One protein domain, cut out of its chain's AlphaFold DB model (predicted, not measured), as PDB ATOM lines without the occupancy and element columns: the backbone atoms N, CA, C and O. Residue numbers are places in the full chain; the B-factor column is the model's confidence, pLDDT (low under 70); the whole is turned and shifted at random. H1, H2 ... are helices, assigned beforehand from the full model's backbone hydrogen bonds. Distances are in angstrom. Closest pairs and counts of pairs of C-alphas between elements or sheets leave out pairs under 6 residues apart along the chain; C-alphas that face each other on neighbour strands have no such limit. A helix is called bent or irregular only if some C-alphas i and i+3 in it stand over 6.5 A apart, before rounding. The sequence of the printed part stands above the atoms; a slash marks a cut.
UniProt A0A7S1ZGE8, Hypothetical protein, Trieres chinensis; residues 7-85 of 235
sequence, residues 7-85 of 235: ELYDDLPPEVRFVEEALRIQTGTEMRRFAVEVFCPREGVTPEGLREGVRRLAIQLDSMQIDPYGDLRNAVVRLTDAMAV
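AT A GLANCE: This is residues 7 to 85 of the 235 residues of the protein "Hypothetical protein" of Trieres chinensis (UniProt A0A7S1ZGE8). Two long helices, H4 and H5, fold back on each other as a helical hairpin, with the shorter H2 crossing one face of it and H3 lying across its open end, away from the link between H4 and H5. The very short H1 lies beyond H2 and touches no helix. The printed part has 79 residues with five named helices, H1 to H5 in order, and no named strand: it is all helix, the helix packing mostly crossed. It is compact, with a radius of gyration of the C-alphas of 12.2 A, and spans 35 by 31 by 21 A.

HOW THE PARTS SIT: H1, residues 7 to 10, is close to but not clearly touching H2, residues 14 to 22; their closest C-alphas, of Tyr 9 and Arg 17, are 7.2 A apart. H2 and H3, residues 28 to 43, form a helical hairpin and only just touch, with 3 pairs of C-alphas within 8 A, the closest Ala 22 and Met 31 at 6.2 A; they run opposite ways at a steep tilt of 41 degrees. H4, residues 47 to 62, touches H2 with residues 50 to 57 alone, about perpendicular at 88 degrees, closest at the C-alphas of Glu 15 and Val 54, 5.7 A. H5, residues 66 to 84, touches H4 along a helical hairpin, opposite ways at a shallow tilt of 24 degrees; their closest C-alphas, of Leu 61 and Arg 73, are 5.8 A apart. Residues 28 to 32 of H3 touch residues 79 to 83 of H5, about perpendicular at 89 degrees, closest at the C-alphas of Gly 28 and Ala 82, 5.5 A. H1 is apart from H3, H4 and H5. In H2 and H4 every O i to N i+4 pair is within hydrogen-bond range, in H3 9 of 12 and in H5 13 of 15; H1 is too short for such a pair, and its one O i to N i+3 pair is not within range.

IN THESE COORDINATES: H1 begins at C-alpha 7 (18.751, -26.939, 18.919), and H2 follows at residues 14 to 22. H3, residues 28 to 43, is 20.3 A long, with a kink of 36 degrees near residue 35; it is irregular, but only just, C-alphas 37 and 40 being 6.9 A apart. H4 runs 22.6 A from C-alpha 47 (26.748, -44.570, 34.200) to C-alpha 62. H5, 23.7 A long, ends at C-alpha 84 (37.149, -47.115, 33.575); it has a kink of 34 degrees near residue 73 and is irregular, C-alphas 68 and 71 being 7.6 A apart.

THE WHOLE: The two C-alphas farthest apart, of Pro 41 and Asp 67, are 35.2 A apart. The printed part has no cut, and the four links are tight. Its mean pLDDT is 87.2, and no printed residue is under 70.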
ATOM      1  N   GLU A   7      19.733 -25.986  19.465       77.88
ATOM      2  CA  GLU A   7      18.751 -26.939  18.919       77.88
ATOM      3  C   GLU A   7      19.411 -28.182  18.305       77.88
ATOM      4  O   GLU A   7      18.919 -29.292  18.457       77.88
ATOM      5  N   LEU A   8      20.564 -28.005  17.655       78.25
ATOM      6  CA  LEU A   8      21.314 -29.111  17.057       78.25
ATOM      7  C   LEU A   8      22.157 -29.855  18.105       78.25
ATOM      8  O   LEU A   8      22.540 -30.996  17.881       78.25
ATOM      9  N   TYR A   9      22.449 -29.215  19.241       80.00
ATOM     10  CA  TYR A   9      23.138 -29.855  20.357       80.00
ATOM     11  C   TYR A   9      22.232 -30.853  21.082       80.00
ATOM     12  O   TYR A   9      22.699 -31.924  21.452       80.00
ATOM     13  N   ASP A  10      20.949 -30.528  21.244       81.00
ATOM     14  CA  ASP A  10      19.992 -31.390  21.945       81.00
ATOM     15  C   ASP A  10      19.611 -32.647  21.139       81.00
ATOM     16  O   ASP A  10      19.287 -33.673  21.732       81.00
ATOM     17  N   ASP A  11      19.731 -32.599  19.807       85.06
ATOM     18  CA  ASP A  11      19.533 -33.750  18.908       85.06
ATOM     19  C   ASP A  11      20.723 -34.730  18.887       85.06
ATOM     20  O   ASP A  11      20.622 -35.833  18.339       85.06
ATOM     21  N   LEU A  12      21.873 -34.353  19.459       84.25
ATOM     22  CA  LEU A  12      23.041 -35.228  19.490       84.25
ATOM     23  C   LEU A  12      22.859 -36.371  20.496       84.25
ATOM     24  O   LEU A  12      22.297 -36.178  21.578       84.25
ATOM     25  N   PRO A  13      23.416 -37.556  20.190       88.31
ATOM     26  CA  PRO A  13      23.403 -38.667  21.125       88.31
ATOM     27  C   PRO A  13      24.141 -38.283  22.425       88.31
ATOM     28  O   PRO A  13      25.106 -37.502  22.391       88.31
ATOM     29  N   PRO A  14      23.695 -38.808  23.581       88.12
ATOM     30  CA  PRO A  14      24.195 -38.398  24.892       88.12
ATOM     31  C   PRO A  14      25.709 -38.604  25.037       88.12
ATOM     32  O   PRO A  14      26.371 -37.824  25.712       88.12
ATOM     33  N   GLU A  15      26.299 -39.581  24.350       89.00
ATOM     34  CA  GLU A  15      27.741 -39.830  24.344       89.00
ATOM     35  C   GLU A  15      28.532 -38.653  23.759       89.00
ATOM     36  O   GLU A  15      29.572 -38.272  24.292       89.00
ATOM     37  N   VAL A  16      28.039 -38.038  22.680       87.12
ATOM     38  CA  VAL A  16      28.723 -36.916  22.016       87.12
ATOM     39  C   VAL A  16      28.581 -35.640  22.842       87.12
ATOM     40  O   VAL A  16      29.552 -34.897  23.003       87.12
ATOM     41  N   ARG A  17      27.401 -35.419  23.432       87.94
ATOM     42  CA  ARG A  17      27.159 -34.308  24.369       87.94
ATOM     43  C   ARG A  17      28.039 -34.440  25.611       87.94
ATOM     44  O   ARG A  17      28.641 -33.463  26.057       87.94
ATOM     45  N   PHE A  18      28.194 -35.664  26.115       89.88
ATOM     46  CA  PHE A  18      29.119 -35.952  27.202       89.88
ATOM     47  C   PHE A  18      30.560 -35.623  26.823       89.88
ATOM     48  O   PHE A  18      31.224 -34.925  27.580       89.88
ATOM     49  N   VAL A  19      31.045 -36.071  25.660       88.06
ATOM     50  CA  VAL A  19      32.418 -35.787  25.212       88.06
ATOM     51  C   VAL A  19      32.664 -34.280  25.114       88.06
ATOM     52  O   VAL A  19      33.702 -33.808  25.572       88.06
ATOM     53  N   GLU A  20      31.717 -33.492  24.597       87.06
ATOM     54  CA  GLU A  20      31.883 -32.035  24.545       87.06
ATOM     55  C   GLU A  20      32.022 -31.397  25.939       87.06
ATOM     56  O   GLU A  20      32.883 -30.533  26.144       87.06
ATOM     57  N   GLU A  21      31.174 -31.793  26.888       87.19
ATOM     58  CA  GLU A  21      31.197 -31.257  28.251       87.19
ATOM     59  C   GLU A  21      32.417 -31.762  29.034       87.19
ATOM     60  O   GLU A  21      33.069 -30.986  29.736       87.19
ATOM     61  N   ALA A  22      32.789 -33.028  28.846       86.31
ATOM     62  CA  ALA A  22      33.908 -33.674  29.516       86.31
ATOM     63  C   ALA A  22      35.269 -33.144  29.042       86.31
ATOM     64  O   ALA A  22      36.182 -33.028  29.855       86.31
ATOM     65  N   LEU A  23      35.405 -32.733  27.774       84.44
ATOM     66  CA  LEU A  23      36.633 -32.102  27.258       84.44
ATOM     67  C   LEU A  23      36.967 -30.763  27.935       84.44
ATOM     68  O   LEU A  23      38.102 -30.297  27.845       84.44
ATOM     69  N   ARG A  24      36.000 -30.124  28.605       87.06
ATOM     70  CA  ARG A  24      36.232 -28.889  29.372       87.06
ATOM     71  C   ARG A  24      36.809 -29.166  30.762       87.06
ATOM     72  O   ARG A  24      37.310 -28.242  31.400       87.06
ATOM     73  N   ILE A  25      36.730 -30.408  31.234       87.44
ATOM     74  CA  ILE A  25      37.167 -30.812  32.567       87.44
ATOM     75  C   ILE A  25      38.634 -31.234  32.492       87.44
ATOM     76  O   ILE A  25      39.020 -32.058  31.668       87.44
ATOM     77  N   GLN A  26      39.472 -30.657  33.353       81.81
ATOM     78  CA  GLN A  26      40.919 -30.887  33.313       81.81
ATOM     79  C   GLN A  26      41.341 -32.170  34.036       81.81
ATOM     80  O   GLN A  26      42.366 -32.754  33.689       81.81
ATOM     81  N   THR A  27      40.580 -32.611  35.042       86.81
ATOM     82  CA  THR A  27      40.953 -33.761  35.875       86.81
ATOM     83  C   THR A  27      40.004 -34.946  35.690       86.81
ATOM     84  O   THR A  27      38.784 -34.801  35.613       86.81
ATOM     85  N   GLY A  28      40.565 -36.160  35.647       82.50
ATOM     86  CA  GLY A  28      39.779 -37.389  35.475       82.50
ATOM     87  C   GLY A  28      38.861 -37.701  36.663       82.50
ATOM     88  O   GLY A  28      37.779 -38.250  36.483       82.50
ATOM     89  N   THR A  29      39.249 -37.311  37.880       87.12
ATOM     90  CA  THR A  29      38.432 -37.468  39.095       87.12
ATOM     91  C   THR A  29      37.200 -36.569  39.078       87.12
ATOM     92  O   THR A  29      36.101 -37.039  39.375       87.12
ATOM     93  N   GLU A  30      37.354 -35.298  38.700       88.19
ATOM     94  CA  GLU A  30      36.223 -34.377  38.546       88.19
ATOM     95  C   GLU A  30      35.315 -34.808  37.399       88.19
ATOM     96  O   GLU A  30      34.100 -34.718  37.531       88.19
ATOM     97  N   MET A  31      35.883 -35.342  36.313       88.56
ATOM     98  CA  MET A  31      35.107 -35.876  35.195       88.56
ATOM     99  C   MET A  31      34.229 -37.054  35.635       88.56
ATOM    100  O   MET A  31      33.033 -37.055  35.352       88.56
ATOM    101  N   ARG A  32      34.768 -38.013  36.404       88.62
ATOM    102  CA  ARG A  32      33.972 -39.130  36.949       88.62
ATOM    103  C   ARG A  32      32.864 -38.644  37.882       88.62
ATOM    104  O   ARG A  32      31.731 -39.113  37.790       88.62
ATOM    105  N   ARG A  33      33.169 -37.673  38.748       89.81
ATOM    106  CA  ARG A  33      32.173 -37.052  39.629       89.81
ATOM    107  C   ARG A  33      31.072 -36.361  38.826       89.81
ATOM    108  O   ARG A  33      29.895 -36.562  39.101       89.81
ATOM    109  N   PHE A  34      31.449 -35.593  37.808       91.00
ATOM    110  CA  PHE A  34      30.526 -34.918  36.904       91.00
ATOM    111  C   PHE A  34      29.629 -35.909  36.150       91.00
ATOM    112  O   PHE A  34      28.418 -35.699  36.073       91.00
ATOM    113  N   ALA A  35      30.197 -37.009  35.651       88.94
ATOM    114  CA  ALA A  35      29.446 -38.045  34.955       88.94
ATOM    115  C   ALA A  35      28.332 -38.623  35.842       88.94
ATOM    116  O   ALA A  35      27.186 -38.702  35.404       88.94
ATOM    117  N   VAL A  36      28.648 -38.969  37.095       90.19
ATOM    118  CA  VAL A  36      27.709 -39.615  38.029       90.19
ATOM    119  C   VAL A  36      26.723 -38.627  38.658       90.19
ATOM    120  O   VAL A  36      25.536 -38.929  38.744       90.19
ATOM    121  N   GLU A  37      27.185 -37.458  39.106       90.88
ATOM    122  CA  GLU A  37      26.365 -36.516  39.884       90.88
ATOM    123  C   GLU A  37      25.550 -35.555  39.011       90.88
ATOM    124  O   GLU A  37      24.492 -35.098  39.439       90.88
ATOM    125  N   VAL A  38      26.030 -35.222  37.808       91.81
ATOM    126  CA  VAL A  38      25.450 -34.145  36.989       91.81
ATOM    127  C   VAL A  38      24.919 -34.669  35.664       91.81
ATOM    128  O   VAL A  38      23.751 -34.458  35.351       91.81
ATOM    129  N   PHE A  39      25.753 -35.354  34.883       90.81
ATOM    130  CA  PHE A  39      25.412 -35.704  33.507       90.81
ATOM    131  C   PHE A  39      24.392 -36.848  33.419       90.81
ATOM    132  O   PHE A  39      23.329 -36.683  32.823       90.81
ATOM    133  N   CYS A  40      24.674 -37.989  34.056       90.00
ATOM    134  CA  CYS A  40      23.793 -39.161  34.025       90.00
ATOM    135  C   CYS A  40      22.373 -38.860  34.554       90.00
ATOM    136  O   CYS A  40      21.408 -39.229  33.883       90.00
ATOM    137  N   PRO A  41      22.196 -38.133  35.681       91.38
ATOM    138  CA  PRO A  41      20.864 -37.757  36.159       91.38
ATOM    139  C   PRO A  41      20.133 -36.776  35.239       91.38
ATOM    140  O   PRO A  41      18.907 -36.822  35.164       91.38
ATOM    141  N   ARG A  42      20.861 -35.889  34.544       91.12
ATOM    142  CA  ARG A  42      20.272 -34.893  33.636       91.12
ATOM    143  C   ARG A  42      19.748 -35.526  32.351       91.12
ATOM    144  O   ARG A  42      18.669 -35.157  31.902       91.12
ATOM    145  N   GLU A  43      20.493 -36.473  31.786       86.38
ATOM    146  CA  GLU A  43      20.133 -37.155  30.534       86.38
ATOM    147  C   GLU A  43      19.303 -38.432  30.750       86.38
ATOM    148  O   GLU A  43      18.813 -39.025  29.792       86.38
ATOM    149  N   GLY A  44      19.141 -38.884  31.999       88.88
ATOM    150  CA  GLY A  44      18.406 -40.112  32.322       88.88
ATOM    151  C   GLY A  44      19.122 -41.396  31.883       88.88
ATOM    152  O   GLY A  44      18.471 -42.415  31.654       88.88
ATOM    153  N   VAL A  45      20.452 -41.358  31.760       89.44
ATOM    154  CA  VAL A  45      21.289 -42.485  31.316       89.44
ATOM    155  C   VAL A  45      21.985 -43.114  32.522       89.44
ATOM    156  O   VAL A  45      22.350 -42.422  33.471       89.44
ATOM    157  N   THR A  46      22.183 -44.433  32.513       91.00
ATOM    158  CA  THR A  46      22.982 -45.104  33.548       91.00
ATOM    159  C   THR A  46      24.478 -44.870  33.310       91.00
ATOM    160  O   THR A  46      24.916 -44.825  32.160       91.00
ATOM    161  N   PRO A  47      25.308 -44.771  34.366       87.50
ATOM    162  CA  PRO A  47      26.748 -44.570  34.200       87.50
ATOM    163  C   PRO A  47      27.412 -45.716  33.422       87.50
ATOM    164  O   PRO A  47      28.309 -45.479  32.621       87.50
ATOM    165  N   GLU A  48      26.933 -46.949  33.593       88.12
ATOM    166  CA  GLU A  48      27.359 -48.114  32.806       88.12
ATOM    167  C   GLU A  48      27.013 -47.973  31.321       88.12
ATOM    168  O   GLU A  48      27.858 -48.218  30.462       88.12
ATOM    169  N   GLY A  49      25.792 -47.518  31.013       87.12
ATOM    170  CA  GLY A  49      25.356 -47.276  29.641       87.12
ATOM    171  C   GLY A  49      26.185 -46.192  28.957       87.12
ATOM    172  O   GLY A  49      26.572 -46.359  27.802       87.12
ATOM    173  N   LEU A  50      26.533 -45.128  29.687       90.06
ATOM    174  CA  LEU A  50      27.412 -44.072  29.188       90.06
ATOM    175  C   LEU A  50      28.825 -44.599  28.896       90.06
ATOM    176  O   LEU A  50      29.379 -44.295  27.841       90.06
ATOM    177  N   ARG A  51      29.404 -45.416  29.787       89.31
ATOM    178  CA  ARG A  51      30.731 -46.019  29.565       89.31
ATOM    179  C   ARG A  51      30.757 -46.884  28.309       89.31
ATOM    180  O   ARG A  51      31.647 -46.720  27.476       89.31
ATOM    181  N   GLU A  52      29.765 -47.755  28.143       88.31
ATOM    182  CA  GLU A  52      29.633 -48.601  26.952       88.31
ATOM    183  C   GLU A  52      29.395 -47.783  25.677       88.31
ATOM    184  O   GLU A  52      30.010 -48.049  24.643       88.31
ATOM    185  N   GLY A  53      28.555 -46.748  25.737       88.50
ATOM    186  CA  GLY A  53      28.314 -45.849  24.609       88.50
ATOM    187  C   GLY A  53      29.594 -45.153  24.137       88.50
ATOM    188  O   GLY A  53      29.921 -45.177  22.949       88.50
ATOM    189  N   VAL A  54      30.375 -44.599  25.068       90.12
ATOM    190  CA  VAL A  54      31.640 -43.921  24.742       90.12
ATOM    191  C   VAL A  54      32.702 -44.922  24.267       90.12
ATOM    192  O   VAL A  54      33.453 -44.619  23.342       90.12
ATOM    193  N   ARG A  55      32.728 -46.148  24.807       88.56
ATOM    194  CA  ARG A  55      33.587 -47.240  24.314       88.56
ATOM    195  C   ARG A  55      33.254 -47.614  22.867       88.56
ATOM    196  O   ARG A  55      34.158 -47.750  22.046       88.56
ATOM    197  N   ARG A  56      31.969 -47.728  22.517       89.88
ATOM    198  CA  ARG A  56      31.536 -47.967  21.127       89.88
ATOM    199  C   ARG A  56      31.948 -46.829  20.204       89.88
ATOM    200  O   ARG A  56      32.402 -47.095  19.096       89.88
ATOM    201  N   LEU A  57      31.838 -45.586  20.669       89.12
ATOM    202  CA  LEU A  57      32.291 -44.416  19.922       89.12
ATOM    203  C   LEU A  57      33.809 -44.458  19.686       89.12
ATOM    204  O   LEU A  57      34.256 -44.191  18.574       89.12
ATOM    205  N   ALA A  58      34.598 -44.869  20.683       89.00
ATOM    206  CA  ALA A  58      36.040 -45.064  20.529       89.00
ATOM    207  C   ALA A  58      36.365 -46.114  19.452       89.00
ATOM    208  O   ALA A  58      37.181 -45.849  18.574       89.00
ATOM    209  N   ILE A  59      35.681 -47.266  19.471       89.56
ATOM    210  CA  ILE A  59      35.860 -48.344  18.480       89.56
ATOM    211  C   ILE A  59      35.468 -47.874  17.072       89.56
ATOM    212  O   ILE A  59      36.160 -48.161  16.097       89.56
ATOM    213  N   GLN A  60      34.373 -47.122  16.949       89.12
ATOM    214  CA  GLN A  60      33.953 -46.543  15.672       89.12
ATOM    215  C   GLN A  60      34.996 -45.572  15.119       89.12
ATOM    216  O   GLN A  60      35.316 -45.650  13.936       89.12
ATOM    217  N   LEU A  61      35.563 -44.698  15.956       87.31
ATOM    218  CA  LEU A  61      36.663 -43.816  15.552       87.31
ATOM    219  C   LEU A  61      37.933 -44.588  15.181       87.31
ATOM    220  O   LEU A  61      38.681 -44.132  14.323       87.31
ATOM    221  N   ASP A  62      38.156 -45.757  15.781       87.00
ATOM    222  CA  ASP A  62      39.285 -46.630  15.456       87.00
ATOM    223  C   ASP A  62      39.186 -47.207  14.038       87.00
ATOM    224  O   ASP A  62      40.187 -47.379  13.348       87.00
ATOM    225  N   SER A  63      37.958 -47.453  13.574       86.06
ATOM    226  CA  SER A  63      37.691 -47.881  12.195       86.06
ATOM    227  C   SER A  63      37.784 -46.760  11.150       86.06
ATOM    228  O   SER A  63      37.678 -47.031   9.953       86.06
ATOM    229  N   MET A  64      37.964 -45.503  11.571       84.94
ATOM    230  CA  MET A  64      38.090 -44.360  10.666       84.94
ATOM    231  C   MET A  64      39.560 -44.065  10.338       84.94
ATOM    232  O   MET A  64      40.487 -44.592  10.950       84.94
ATOM    233  N   GLN A  65      39.792 -43.208   9.342       84.19
ATOM    234  CA  GLN A  65      41.146 -42.766   9.002       84.19
ATOM    235  C   GLN A  65      41.780 -41.971  10.156       84.19
ATOM    236  O   GLN A  65      41.134 -41.124  10.772       84.19
ATOM    237  N   ILE A  66      43.068 -42.230  10.412       79.44
ATOM    238  CA  ILE A  66      43.843 -41.602  11.497       79.44
ATOM    239  C   ILE A  66      43.955 -40.084  11.303       79.44
ATOM    240  O   ILE A  66      43.907 -39.336  12.271       79.44
ATOM    241  N   ASP A  67      44.072 -39.612  10.069       83.50
ATOM    242  CA  ASP A  67      44.044 -38.188   9.729       83.50
ATOM    243  C   ASP A  67      42.703 -37.908   9.035       83.50
ATOM    244  O   ASP A  67      42.409 -38.603   8.053       83.50
ATOM    245  N   PRO A  68      41.830 -36.997   9.522       82.19
ATOM    246  CA  PRO A  68      42.009 -35.952  10.551       82.19
ATOM    247  C   PRO A  68      41.551 -36.310  11.977       82.19
ATOM    248  O   PRO A  68      41.545 -35.456  12.864       82.19
ATOM    249  N   TYR A  69      41.104 -37.543  12.222       83.62
ATOM    250  CA  TYR A  69      40.390 -37.893  13.458       83.62
ATOM    251  C   TYR A  69      41.288 -38.327  14.622       83.62
ATOM    252  O   TYR A  69      40.780 -38.619  15.703       83.62
ATOM    253  N   GLY A  70      42.607 -38.353  14.446       84.88
ATOM    254  CA  GLY A  70      43.561 -38.879  15.420       84.88
ATOM    255  C   GLY A  70      43.496 -38.173  16.770       84.88
ATOM    256  O   GLY A  70      43.489 -38.832  17.810       84.88
ATOM    257  N   ASP A  71      43.360 -36.847  16.772       86.38
ATOM    258  CA  ASP A  71      43.251 -36.067  18.008       86.38
ATOM    259  C   ASP A  71      41.945 -36.355  18.751       86.38
ATOM    260  O   ASP A  71      41.947 -36.557  19.968       86.38
ATOM    261  N   LEU A  72      40.832 -36.443  18.014       85.38
ATOM    262  CA  LEU A  72      39.524 -36.794  18.565       85.38
ATOM    263  C   LEU A  72      39.555 -38.208  19.154       85.38
ATOM    264  O   LEU A  72      39.152 -38.411  20.297       85.38
ATOM    265  N   ARG A  73      40.081 -39.172  18.393       88.81
ATOM    266  CA  ARG A  73      40.253 -40.561  18.819       88.81
ATOM    267  C   ARG A  73      41.059 -40.628  20.110       88.81
ATOM    268  O   ARG A  73      40.611 -41.235  21.076       88.81
ATOM    269  N   ASN A  74      42.216 -39.972  20.158       88.19
ATOM    270  CA  ASN A  74      43.072 -39.967  21.343       88.19
ATOM    271  C   ASN A  74      42.372 -39.344  22.556       88.19
ATOM    272  O   ASN A  74      42.530 -39.836  23.673       88.19
ATOM    273  N   ALA A  75      41.590 -38.282  22.357       88.12
ATOM    274  CA  ALA A  75      40.831 -37.659  23.432       88.12
ATOM    275  C   ALA A  75      39.712 -38.572  23.960       88.12
ATOM    276  O   ALA A  75      39.557 -38.710  25.173       88.12
ATOM    277  N   VAL A  76      38.977 -39.240  23.066       89.56
ATOM    278  CA  VAL A  76      37.923 -40.194  23.434       89.56
ATOM    279  C   VAL A  76      38.509 -41.413  24.149       89.56
ATOM    280  O   VAL A  76      37.974 -41.808  25.177       89.56
ATOM    281  N   VAL A  77      39.632 -41.962  23.679       88.75
ATOM    282  CA  VAL A  77      40.312 -43.095  24.338       88.75
ATOM    283  C   VAL A  77      40.787 -42.713  25.746       88.75
ATOM    284  O   VAL A  77      40.574 -43.444  26.710       88.75
ATOM    285  N   ARG A  78      41.353 -41.515  25.921       88.00
ATOM    286  CA  ARG A  78      41.721 -41.027  27.261       88.00
ATOM    287  C   ARG A  78      40.503 -40.854  28.169       88.00
ATOM    288  O   ARG A  78      40.604 -41.097  29.369       88.00
ATOM    289  N   LEU A  79      39.364 -40.440  27.614       87.44
ATOM    290  CA  LEU A  79      38.104 -40.356  28.349       87.44
ATOM    291  C   LEU A  79      37.584 -41.739  28.748       87.44
ATOM    292  O   LEU A  79      37.171 -41.899  29.896       87.44
ATOM    293  N   THR A  80      37.630 -42.736  27.858       88.81
ATOM    294  CA  THR A  80      37.227 -44.111  28.198       88.81
ATOM    295  C   THR A  80      38.088 -44.673  29.317       88.81
ATOM    296  O   THR A  80      37.545 -45.191  30.290       88.81
ATOM    297  N   ASP A  81      39.406 -44.486  29.239       87.19
ATOM    298  CA  ASP A  81      40.338 -44.964  30.261       87.19
ATOM    299  C   ASP A  81      40.081 -44.260  31.597       87.19
ATOM    300  O   ASP A  81      39.966 -44.901  32.639       87.19
ATOM    301  N   ALA A  82      39.893 -42.937  31.576       87.12
ATOM    302  CA  ALA A  82      39.598 -42.170  32.779       87.12
ATOM    303  C   ALA A  82      38.250 -42.547  33.418       87.12
ATOM    304  O   ALA A  82      38.117 -42.438  34.639       87.12
ATOM    305  N   MET A  83      37.256 -42.980  32.640       85.12
ATOM    306  CA  MET A  83      35.978 -43.470  33.170       85.12
ATOM    307  C   MET A  83      36.045 -44.911  33.685       85.12
ATOM    308  O   MET A  83      35.235 -45.269  34.539       85.12
ATOM    309  N   ALA A  84      36.979 -45.720  33.179       84.94
ATOM    310  CA  ALA A  84      37.149 -47.115  33.575       84.94
ATOM    311  C   ALA A  84      37.825 -47.277  34.948       84.94
ATOM    312  O   ALA A  84      37.590 -48.272  35.626       84.94
ATOM    313  N   VAL A  85      38.624 -46.301  35.395       84.31
ATOM    314  CA  VAL A  85      39.302 -46.349  36.707       84.31
ATOM    315  C   VAL A  85      38.300 -46.488  37.861       84.31
ATOM    316  O   VAL A  85      37.412 -45.644  38.023       84.31
TER     317      VAL A  85